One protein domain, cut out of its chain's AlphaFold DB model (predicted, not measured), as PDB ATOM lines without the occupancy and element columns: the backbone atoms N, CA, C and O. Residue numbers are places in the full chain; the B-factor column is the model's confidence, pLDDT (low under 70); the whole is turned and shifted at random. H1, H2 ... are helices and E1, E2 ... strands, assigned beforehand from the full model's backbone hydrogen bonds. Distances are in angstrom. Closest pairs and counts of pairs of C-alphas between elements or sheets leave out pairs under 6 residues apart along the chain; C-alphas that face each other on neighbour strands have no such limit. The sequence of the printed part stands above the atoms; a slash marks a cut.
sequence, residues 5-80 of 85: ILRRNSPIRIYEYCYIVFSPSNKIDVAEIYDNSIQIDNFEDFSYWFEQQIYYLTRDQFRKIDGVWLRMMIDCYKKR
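AT A GLANCE: This is residues 5 to 80 of the 85 residues of an uncharacterized protein of Streptococcus sp. HMSC034B03 (UniProt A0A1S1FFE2). A small twisted sheet, E1 to E3, has helix H1 beyond its edge E1; helix H3 bridges from the end of E3 to H1, and short H2 sits near E3. The 76 printed residues hold three named strands, then three named helices; the sheet, order E1, E2, E3, is a meander, each strand the antiparallel neighbour of the one before. The class is mixed; the whole is compact, with radius of gyration of the C-alphas 12.2 A and spans of 31 by 29 by 19 A.

HOW THE PARTS SIT: Start at E2, residues 17 to 23: it forms hairpins with E1, residues 5 to 9, and E3, residues 26 to 33. Within hydrogen-bond range are N 6 and O 20, 2.9 A, and N 31 and O 21, 2.8 A. H1, residues 43 to 52, only grazes the sheet; the closest C-alphas of H1 and E1 are Ser 47 and Ile 5, 6.1 A apart. H3, residues 67 to 78, only just touches H1, with residues 74 to 77 alone and 3 pairs of C-alphas within 8 A, the closest Phe 46 and Tyr 77, 7.1 A, about perpendicular at 88 degrees. H2, residues 59 to 62, only grazes the sheet. Every O i to N i+4 pair is within range in H1 and H3; H2 is too short for one.

IN THESE COORDINATES: Find C-alpha 5 at (-50.600, 5.765, -7.821), where E1 begins; H3 runs 16.3 A to C-alpha 78 at (-56.659, 5.983, 7.725).

THE WHOLE: The printed part has no cut and no long link; pLDDT is under 70 at residues 26 to 28.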
ATOM      1  N   ILE A   5     -51.413   6.800  -8.451       93.56
ATOM      2  CA  ILE A   5     -50.600   5.765  -7.821       93.56
ATOM      3  C   ILE A   5     -50.951   4.389  -8.387       93.56
ATOM      4  O   ILE A   5     -52.118   4.057  -8.567       93.56
ATOM      5  N   LEU A   6     -49.932   3.579  -8.658       93.00
ATOM      6  CA  LEU A   6     -50.071   2.181  -9.060       93.00
ATOM      7  C   LEU A   6     -49.261   1.294  -8.122       93.00
ATOM      8  O   LEU A   6     -48.184   1.684  -7.680       93.00
ATOM      9  N   ARG A   7     -49.754   0.084  -7.862       92.75
ATOM     10  CA  ARG A   7     -49.016  -0.971  -7.162       92.75
ATOM     11  C   ARG A   7     -48.657  -2.059  -8.160       92.75
ATOM     12  O   ARG A   7     -49.526  -2.552  -8.874       92.75
ATOM     13  N   ARG A   8     -47.390  -2.461  -8.180       90.44
ATOM     14  CA  ARG A   8     -46.911  -3.627  -8.930       90.44
ATOM     15  C   ARG A   8     -46.076  -4.528  -8.031       90.44
ATOM     16  O   ARG A   8     -45.549  -4.072  -7.016       90.44
ATOM     17  N   ASN A   9     -45.908  -5.779  -8.441       88.75
ATOM     18  CA  ASN A   9     -44.898  -6.646  -7.841       88.75
ATOM     19  C   ASN A   9     -43.525  -5.999  -8.032       88.75
ATOM     20  O   ASN A   9     -43.215  -5.490  -9.115       88.75
ATOM     21  N   SER A  10     -42.724  -5.985  -6.971       86.62
ATOM     22  CA  SER A  10     -41.395  -5.394  -7.045       86.62
ATOM     23  C   SER A  10     -40.488  -6.206  -7.984       86.62
ATOM     24  O   SER A  10     -40.388  -7.425  -7.830       86.62
ATOM     25  N   PRO A  11     -39.763  -5.566  -8.922       83.12
ATOM     26  CA  PRO A  11     -38.678  -6.227  -9.652       83.12
ATOM     27  C   PRO A  11     -37.465  -6.549  -8.760       83.12
ATOM     28  O   PRO A  11     -36.612  -7.353  -9.135       83.12
ATOM     29  N   ILE A  12     -37.369  -5.931  -7.578       85.69
ATOM     30  CA  ILE A  12     -36.280  -6.115  -6.618       85.69
ATOM     31  C   ILE A  12     -36.739  -7.097  -5.533       85.69
ATOM     32  O   ILE A  12     -37.657  -6.788  -4.776       85.69
ATOM     33  N   ARG A  13     -36.056  -8.244  -5.415       78.31
ATOM     34  CA  ARG A  13     -36.446  -9.376  -4.542       78.31
ATOM     35  C   ARG A  13     -36.614  -9.053  -3.056       78.31
ATOM     36  O   ARG A  13     -37.290  -9.802  -2.366       78.31
ATOM     37  N   ILE A  14     -35.967  -8.003  -2.554       84.75
ATOM     38  CA  ILE A  14     -36.043  -7.631  -1.132       84.75
ATOM     39  C   ILE A  14     -37.311  -6.843  -0.794       84.75
ATOM     40  O   ILE A  14     -37.563  -6.619   0.387       84.75
ATOM     41  N   TYR A  15     -38.072  -6.412  -1.804       80.50
ATOM     42  CA  TYR A  15     -39.327  -5.696  -1.620       80.50
ATOM     43  C   TYR A  15     -40.498  -6.512  -2.147       80.50
ATOM     44  O   TYR A  15     -40.383  -7.137  -3.198       80.50
ATOM     45  N   GLU A  16     -41.627  -6.499  -1.443       82.81
ATOM     46  CA  GLU A  16     -42.832  -7.206  -1.894       82.81
ATOM     47  C   GLU A  16     -43.511  -6.447  -3.046       82.81
ATOM     48  O   GLU A  16     -43.739  -6.980  -4.138       82.81
ATOM     49  N   TYR A  17     -43.730  -5.147  -2.841       86.81
ATOM     50  CA  TYR A  17     -44.378  -4.265  -3.803       86.81
ATOM     51  C   TYR A  17     -43.495  -3.076  -4.180       86.81
ATOM     52  O   TYR A  17     -42.631  -2.633  -3.425       86.81
ATOM     53  N   CYS A  18     -43.757  -2.538  -5.368       90.75
ATOM     54  CA  CYS A  18     -43.278  -1.240  -5.810       90.75
ATOM     55  C   CYS A  18     -44.493  -0.351  -6.085       90.75
ATOM     56  O   CYS A  18     -45.399  -0.737  -6.836       90.75
ATOM     57  N   TYR A  19     -44.503   0.830  -5.473       91.50
ATOM     58  CA  TYR A  19     -45.538   1.834  -5.679       91.50
ATOM     59  C   TYR A  19     -45.031   2.901  -6.642       91.50
ATOM     60  O   TYR A  19     -43.962   3.468  -6.441       91.50
ATOM     61  N   ILE A  20     -45.794   3.175  -7.693       92.75
ATOM     62  CA  ILE A  20     -45.436   4.145  -8.726       92.75
ATOM     63  C   ILE A  20     -46.363   5.339  -8.594       92.75
ATOM     64  O   ILE A  20     -47.558   5.209  -8.849       92.75
ATOM     65  N   VAL A  21     -45.812   6.496  -8.242       91.94
ATOM     66  CA  VAL A  21     -46.540   7.767  -8.216       91.94
ATOM     67  C   VAL A  21     -46.154   8.577  -9.446       91.94
ATOM     68  O   VAL A  21     -44.973   8.713  -9.754       91.94
ATOM     69  N   PHE A  22     -47.130   9.116 -10.172       90.00
ATOM     70  CA  PHE A  22     -46.865   9.910 -11.374       90.00
ATOM     71  C   PHE A  22     -47.924  10.981 -11.620       90.00
ATOM     72  O   PHE A  22     -49.063  10.889 -11.157       90.00
ATOM     73  N   SER A  23     -47.540  12.006 -12.381       86.56
ATOM     74  CA  SER A  23     -48.462  13.025 -12.880       86.56
ATOM     75  C   SER A  23     -48.927  12.678 -14.298       86.56
ATOM     76  O   SER A  23     -48.099  12.622 -15.208       86.56
ATOM     77  N   PRO A  24     -50.237  12.498 -14.558       78.69
ATOM     78  CA  PRO A  24     -50.736  12.226 -15.910       78.69
ATOM     79  C   PRO A  24     -50.463  13.374 -16.886       78.69
ATOM     80  O   PRO A  24     -50.308  13.151 -18.085       78.69
ATOM     81  N   SER A  25     -50.413  14.603 -16.366       74.81
ATOM     82  CA  SER A  25     -50.181  15.822 -17.140       74.81
ATOM     83  C   SER A  25     -48.737  15.923 -17.636       74.81
ATOM     84  O   SER A  25     -48.504  16.463 -18.711       74.81
ATOM     85  N   ASN A  26     -47.788  15.362 -16.882       67.00
ATOM     86  CA  ASN A  26     -46.362  15.358 -17.192       67.00
ATOM     87  C   ASN A  26     -45.835  13.922 -17.104       67.00
ATOM     88  O   ASN A  26     -45.302  13.516 -16.077       67.00
ATOM     89  N   LYS A  27     -45.932  13.169 -18.211       62.81
ATOM     90  CA  LYS A  27     -45.490  11.758 -18.332       62.81
ATOM     91  C   LYS A  27     -44.016  11.486 -17.964       62.81
ATOM     92  O   LYS A  27     -43.592  10.339 -17.996       62.81
ATOM     93  N   ILE A  28     -43.230  12.524 -17.684       68.12
ATOM     94  CA  ILE A  28     -41.796  12.449 -17.380       68.12
ATOM     95  C   ILE A  28     -41.548  12.313 -15.872       68.12
ATOM     96  O   ILE A  28     -40.544  11.734 -15.469       68.12
ATOM     97  N   ASP A  29     -42.442  12.840 -15.033       81.00
ATOM     98  CA  ASP A  29     -42.225  12.873 -13.591       81.00
ATOM     99  C   ASP A  29     -42.905  11.645 -12.954       81.00
ATOM    100  O   ASP A  29     -44.120  11.611 -12.732       81.00
ATOM    101  N   VAL A  30     -42.089  10.614 -12.714       87.31
ATOM    102  CA  VAL A  30     -42.466   9.334 -12.098       87.31
ATOM    103  C   VAL A  30     -41.562   9.078 -10.892       87.31
ATOM    104  O   VAL A  30     -40.344   9.216 -10.995       87.31
ATOM    105  N   ALA A  31     -42.153   8.707  -9.758       90.50
ATOM    106  CA  ALA A  31     -41.455   8.284  -8.551       90.50
ATOM    107  C   ALA A  31     -41.782   6.812  -8.270       90.50
ATOM    108  O   ALA A  31     -42.950   6.445  -8.137       90.50
ATOM    109  N   GLU A  32     -40.752   5.972  -8.198       92.19
ATOM    110  CA  GLU A  32     -40.882   4.573  -7.795       92.19
ATOM    111  C   GLU A  32     -40.465   4.420  -6.334       92.19
ATOM    112  O   GLU A  32     -39.359   4.797  -5.948       92.19
ATOM    113  N   ILE A  33     -41.352   3.853  -5.526       92.62
ATOM    114  CA  ILE A  33     -41.186   3.730  -4.085       92.62
ATOM    115  C   ILE A  33     -41.097   2.250  -3.735       92.62
ATOM    116  O   ILE A  33     -41.993   1.462  -4.051       92.62
ATOM    117  N   TYR A  34     -40.008   1.900  -3.057       91.12
ATOM    118  CA  TYR A  34     -39.697   0.560  -2.579       91.12
ATOM    119  C   TYR A  34     -39.579   0.613  -1.055       91.12
ATOM    120  O   TYR A  34     -38.566   1.067  -0.522       91.12
ATOM    121  N   ASP A  35     -40.633   0.210  -0.347       88.31
ATOM    122  CA  ASP A  35     -40.689   0.285   1.114       88.31
ATOM    123  C   ASP A  35     -41.547  -0.859   1.673       88.31
ATOM    124  O   ASP A  35     -42.753  -0.912   1.446       88.31
ATOM    125  N   ASN A  36     -40.914  -1.770   2.417       83.88
ATOM    126  CA  ASN A  36     -41.574  -2.935   3.020       83.88
ATOM    127  C   ASN A  36     -42.475  -2.588   4.204       83.88
ATOM    128  O   ASN A  36     -43.276  -3.414   4.621       83.88
ATOM    129  N   SER A  37     -42.338  -1.389   4.773       85.25
ATOM    130  CA  SER A  37     -43.228  -0.937   5.843       85.25
ATOM    131  C   SER A  37     -44.572  -0.433   5.314       85.25
ATOM    132  O   SER A  37     -45.485  -0.173   6.096       85.25
ATOM    133  N   ILE A  38     -44.708  -0.295   3.990       87.94
ATOM    134  CA  ILE A  38     -45.935   0.143   3.341       87.94
ATOM    135  C   ILE A  38     -46.756  -1.075   2.936       87.94
ATOM    136  O   ILE A  38     -46.447  -1.757   1.962       87.94
ATOM    137  N   GLN A  39     -47.858  -1.281   3.649       82.00
ATOM    138  CA  GLN A  39     -48.897  -2.229   3.278       82.00
ATOM    139  C   GLN A  39     -50.240  -1.499   3.210       82.00
ATOM    140  O   GLN A  39     -50.654  -0.825   4.155       82.00
ATOM    141  N   ILE A  40     -50.900  -1.608   2.056       86.62
ATOM    142  CA  ILE A  40     -52.206  -0.997   1.788       86.62
ATOM    143  C   ILE A  40     -53.181  -2.132   1.476       86.62
ATOM    144  O   ILE A  40     -53.169  -2.662   0.361       86.62
ATOM    145  N   ASP A  41     -53.988  -2.518   2.467       84.19
ATOM    146  CA  ASP A  41     -54.862  -3.696   2.382       84.19
ATOM    147  C   ASP A  41     -55.935  -3.529   1.295       84.19
ATOM    148  O   ASP A  41     -56.038  -4.356   0.390       84.19
ATOM    149  N   ASN A  42     -56.666  -2.407   1.306       90.75
ATOM    150  CA  ASN A  42     -57.585  -2.029   0.229       90.75
ATOM    151  C   ASN A  42     -56.934  -0.989  -0.695       90.75
ATOM    152  O   ASN A  42     -57.184   0.213  -0.594       90.75
ATOM    153  N   PHE A  43     -56.043  -1.462  -1.569       92.69
ATOM    154  CA  PHE A  43     -55.325  -0.584  -2.496       92.69
ATOM    155  C   PHE A  43     -56.255   0.129  -3.485       92.69
ATOM    156  O   PHE A  43     -55.975   1.267  -3.844       92.69
ATOM    157  N   GLU A  44     -57.346  -0.510  -3.913       94.00
ATOM    158  CA  GLU A  44     -58.292   0.087  -4.862       94.00
ATOM    159  C   GLU A  44     -58.969   1.323  -4.256       94.00
ATOM    160  O   GLU A  44     -58.859   2.409  -4.829       94.00
ATOM    161  N   ASP A  45     -59.538   1.200  -3.051       94.88
ATOM    162  CA  ASP A  45     -60.151   2.327  -2.331       94.88
ATOM    163  C   ASP A  45     -59.132   3.434  -2.024       94.88
ATOM    164  O   ASP A  45     -59.364   4.609  -2.315       94.88
ATOM    165  N   PHE A  46     -57.945   3.057  -1.529       94.81
ATOM    166  CA  PHE A  46     -56.865   4.014  -1.286       94.81
ATOM    167  C   PHE A  46     -56.476   4.771  -2.556       94.81
ATOM    168  O   PHE A  46     -56.341   5.992  -2.524       94.81
ATOM    169  N   SER A  47     -56.288   4.063  -3.672       94.94
ATOM    170  CA  SER A  47     -55.891   4.677  -4.940       94.94
ATOM    171  C   SER A  47     -56.951   5.658  -5.433       94.94
ATOM    172  O   SER A  47     -56.612   6.769  -5.840       94.94
ATOM    173  N   TYR A  48     -58.230   5.300  -5.305       93.81
ATOM    174  CA  TYR A  48     -59.338   6.165  -5.675       93.81
ATOM    175  C   TYR A  48     -59.361   7.439  -4.825       93.81
ATOM    176  O   TYR A  48     -59.386   8.540  -5.382       93.81
ATOM    177  N   TRP A  49     -59.278   7.307  -3.497       94.25
ATOM    178  CA  TRP A  49     -59.194   8.440  -2.570       94.25
ATOM    179  C   TRP A  49     -57.967   9.321  -2.840       94.25
ATOM    180  O   TRP A  49     -58.071  10.550  -2.847       94.25
ATOM    181  N   PHE A  50     -56.812   8.704  -3.095       93.81
ATOM    182  CA  PHE A  50     -55.546   9.388  -3.352       93.81
ATOM    183  C   PHE A  50     -55.622  10.251  -4.615       93.81
ATOM    184  O   PHE A  50     -55.151  11.389  -4.610       93.81
ATOM    185  N   GLU A  51     -56.247   9.742  -5.681       91.25
ATOM    186  CA  GLU A  51     -56.435  10.475  -6.939       91.25
ATOM    187  C   GLU A  51     -57.373  11.688  -6.806       91.25
ATOM    188  O   GLU A  51     -57.272  12.627  -7.605       91.25
ATOM    189  N   GLN A  52     -58.256  11.707  -5.798       90.31
ATOM    190  CA  GLN A  52     -59.102  12.874  -5.513       90.31
ATOM    191  C   GLN A  52     -58.334  14.015  -4.829       90.31
ATOM    192  O   GLN A  52     -58.797  15.156  -4.841       90.31
ATOM    193  N   GLN A  53     -57.159  13.741  -4.252       88.75
ATOM    194  CA  GLN A  53     -56.388  14.755  -3.538       88.75
ATOM    195  C   GLN A  53     -55.734  15.745  -4.515       88.75
ATOM    196  O   GLN A  53     -55.110  15.372  -5.516       88.75
ATOM    197  N   ILE A  54     -55.853  17.041  -4.217       81.75
ATOM    198  CA  ILE A  54     -55.191  18.101  -4.985       81.75
ATOM    199  C   ILE A  54     -53.843  18.407  -4.343       81.75
ATOM    200  O   ILE A  54     -53.777  18.940  -3.239       81.75
ATOM    201  N   TYR A  55     -52.762  18.144  -5.079       81.62
ATOM    202  CA  TYR A  55     -51.406  18.448  -4.625       81.62
ATOM    203  C   TYR A  55     -50.845  19.691  -5.314       81.62
ATOM    204  O   TYR A  55     -50.916  19.832  -6.543       81.62
ATOM    205  N   TYR A  56     -50.221  20.560  -4.524       81.00
ATOM    206  CA  TYR A  56     -49.445  21.704  -4.998       81.00
ATOM    207  C   TYR A  56     -47.959  21.393  -4.818       81.00
ATOM    208  O   TYR A  56     -47.348  21.763  -3.820       81.00
ATOM    209  N   LEU A  57     -47.395  20.653  -5.775       82.50
ATOM    210  CA  LEU A  57     -45.978  20.295  -5.793       82.50
ATOM    211  C   LEU A  57     -45.304  20.942  -6.999       82.50
ATOM    212  O   LEU A  57     -45.785  20.833  -8.128       82.50
ATOM    213  N   THR A  58     -44.164  21.576  -6.757       86.12
ATOM    214  CA  THR A  58     -43.192  21.895  -7.807       86.12
ATOM    215  C   THR A  58     -42.542  20.613  -8.331       86.12
ATOM    216  O   THR A  58     -42.570  19.566  -7.676       86.12
ATOM    217  N   ARG A  59     -41.899  20.685  -9.500       81.88
ATOM    218  CA  ARG A  59     -41.184  19.539 -10.079       81.88
ATOM    219  C   ARG A  59     -40.094  18.991  -9.149       81.88
ATOM    220  O   ARG A  59     -39.955  17.779  -9.010       81.88
ATOM    221  N   ASP A  60     -39.360  19.871  -8.469       85.00
ATOM    222  CA  ASP A  60     -38.309  19.464  -7.529       85.00
ATOM    223  C   ASP A  60     -38.869  18.830  -6.253       85.00
ATOM    224  O   ASP A  60     -38.237  17.944  -5.684       85.00
ATOM    225  N   GLN A  61     -40.063  19.234  -5.810       85.88
ATOM    226  CA  GLN A  61     -40.757  18.556  -4.712       85.88
ATOM    227  C   GLN A  61     -41.289  17.188  -5.141       85.88
ATOM    228  O   GLN A  61     -41.204  16.243  -4.365       85.88
ATOM    229  N   PHE A  62     -41.779  17.055  -6.377       86.94
ATOM    230  CA  PHE A  62     -42.228  15.766  -6.902       86.94
ATOM    231  C   PHE A  62     -41.097  14.725  -6.892       86.94
ATOM    232  O   PHE A  62     -41.298  13.591  -6.473       86.94
ATOM    233  N   ARG A  63     -39.877  15.124  -7.273       81.50
ATOM    234  CA  ARG A  63     -38.685  14.251  -7.243       81.50
ATOM    235  C   ARG A  63     -38.286  13.775  -5.843       81.50
ATOM    236  O   ARG A  63     -37.454  12.884  -5.733       81.50
ATOM    237  N   LYS A  64     -38.841  14.385  -4.794       87.62
ATOM    238  CA  LYS A  64     -38.614  14.017  -3.391       87.62
ATOM    239  C   LYS A  64     -39.723  13.126  -2.825       87.62
ATOM    240  O   LYS A  64     -39.678  12.819  -1.641       87.62
ATOM    241  N   ILE A  65     -40.719  12.739  -3.630       90.94
ATOM    242  CA  ILE A  65     -41.716  11.750  -3.213       90.94
ATOM    243  C   ILE A  65     -41.002  10.417  -2.973       90.94
ATOM    244  O   ILE A  65     -40.370   9.866  -3.873       90.94
ATOM    245  N   ASP A  66     -41.134   9.907  -1.754       92.19
ATOM    246  CA  ASP A  66     -40.501   8.683  -1.285       92.19
ATOM    247  C   ASP A  66     -41.443   7.885  -0.358       92.19
ATOM    248  O   ASP A  66     -42.634   8.188  -0.219       92.19
ATOM    249  N   GLY A  67     -40.908   6.846   0.291       92.31
ATOM    250  CA  GLY A  67     -41.668   6.011   1.226       92.31
ATOM    251  C   GLY A  67     -42.121   6.742   2.493       92.31
ATOM    252  O   GLY A  67     -43.175   6.425   3.041       92.31
ATOM    253  N   VAL A  68     -41.386   7.755   2.967       93.50
ATOM    254  CA  VAL A  68     -41.821   8.574   4.114       93.50
ATOM    255  C   VAL A  68     -43.062   9.368   3.730       93.50
ATOM    256  O   VAL A  68     -44.058   9.347   4.454       93.50
ATOM    257  N   TRP A  69     -43.026  10.007   2.563       93.56
ATOM    258  CA  TRP A  69     -44.159  10.762   2.053       93.56
ATOM    259  C   TRP A  69     -45.393   9.872   1.851       93.56
ATOM    260  O   TRP A  69     -46.485  10.225   2.293       93.56
ATOM    261  N   LEU A  70     -45.230   8.689   1.247       93.88
ATOM    262  CA  LEU A  70     -46.359   7.783   1.019       93.88
ATOM    263  C   LEU A  70     -46.951   7.243   2.332       93.88
ATOM    264  O   LEU A  70     -48.171   7.142   2.444       93.88
ATOM    265  N   ARG A  71     -46.128   6.968   3.353       93.62
ATOM    266  CA  ARG A  71     -46.622   6.591   4.691       93.62
ATOM    267  C   ARG A  71     -47.468   7.685   5.326       93.62
ATOM    268  O   ARG A  71     -48.562   7.393   5.798       93.62
ATOM    269  N   MET A  72     -47.021   8.938   5.253       92.56
ATOM    270  CA  MET A  72     -47.810  10.081   5.723       92.56
ATOM    271  C   MET A  72     -49.174  10.146   5.018       92.56
ATOM    272  O   MET A  72     -50.196  10.351   5.667       92.56
ATOM    273  N   MET A  73     -49.215   9.912   3.702       92.44
ATOM    274  CA  MET A  73     -50.477   9.890   2.956       92.44
ATOM    275  C   MET A  73     -51.405   8.743   3.375       92.44
ATOM    276  O   MET A  73     -52.620   8.932   3.438       92.44
ATOM    277  N   ILE A  74     -50.855   7.566   3.679       92.62
ATOM    278  CA  ILE A  74     -51.623   6.425   4.195       92.62
ATOM    279  C   ILE A  74     -52.194   6.737   5.579       92.62
ATOM    280  O   ILE A  74     -53.349   6.414   5.847       92.62
ATOM    281  N   ASP A  75     -51.426   7.398   6.441       91.81
ATOM    282  CA  ASP A  75     -51.914   7.820   7.753       91.81
ATOM    283  C   ASP A  75     -53.060   8.833   7.626       91.81
ATOM    284  O   ASP A  75     -54.066   8.707   8.324       91.81
ATOM    285  N   CYS A  76     -52.965   9.786   6.689       91.31
ATOM    286  CA  CYS A  76     -54.072  10.690   6.366       91.31
ATOM    287  C   CYS A  76     -55.314   9.925   5.887       91.31
ATOM    288  O   CYS A  76     -56.419  10.208   6.338       91.31
ATOM    289  N   TYR A  77     -55.138   8.935   5.009       92.56
ATOM    290  CA  TYR A  77     -56.232   8.096   4.523       92.56
ATOM    291  C   TYR A  77     -56.907   7.294   5.642       92.56
ATOM    292  O   TYR A  77     -58.131   7.180   5.659       92.56
ATOM    293  N   LYS A  78     -56.130   6.746   6.584       90.69
ATOM    294  CA  LYS A  78     -56.659   5.983   7.725       90.69
ATOM    295  C   LYS A  78     -57.464   6.858   8.684       90.69
ATOM    296  O   LYS A  78     -58.454   6.394   9.229       90.69
ATOM    297  N   LYS A  79     -57.065   8.119   8.848       90.44
ATOM    298  CA  LYS A  79     -57.732   9.097   9.723       90.44
ATOM    299  C   LYS A  79     -58.813   9.917   9.017       90.44
ATOM    300  O   LYS A  79     -59.368  10.836   9.613       90.44
ATOM    301  N   ARG A  80     -59.114   9.627   7.746       86.38
ATOM    302  CA  ARG A  80     -60.044  10.433   6.938       86.38
ATOM    303  C   ARG A  80     -61.445  10.510   7.546       86.38
ATOM    304  O   ARG A  80     -62.083  11.548   7.438       86.38
TER     305      ARG A  80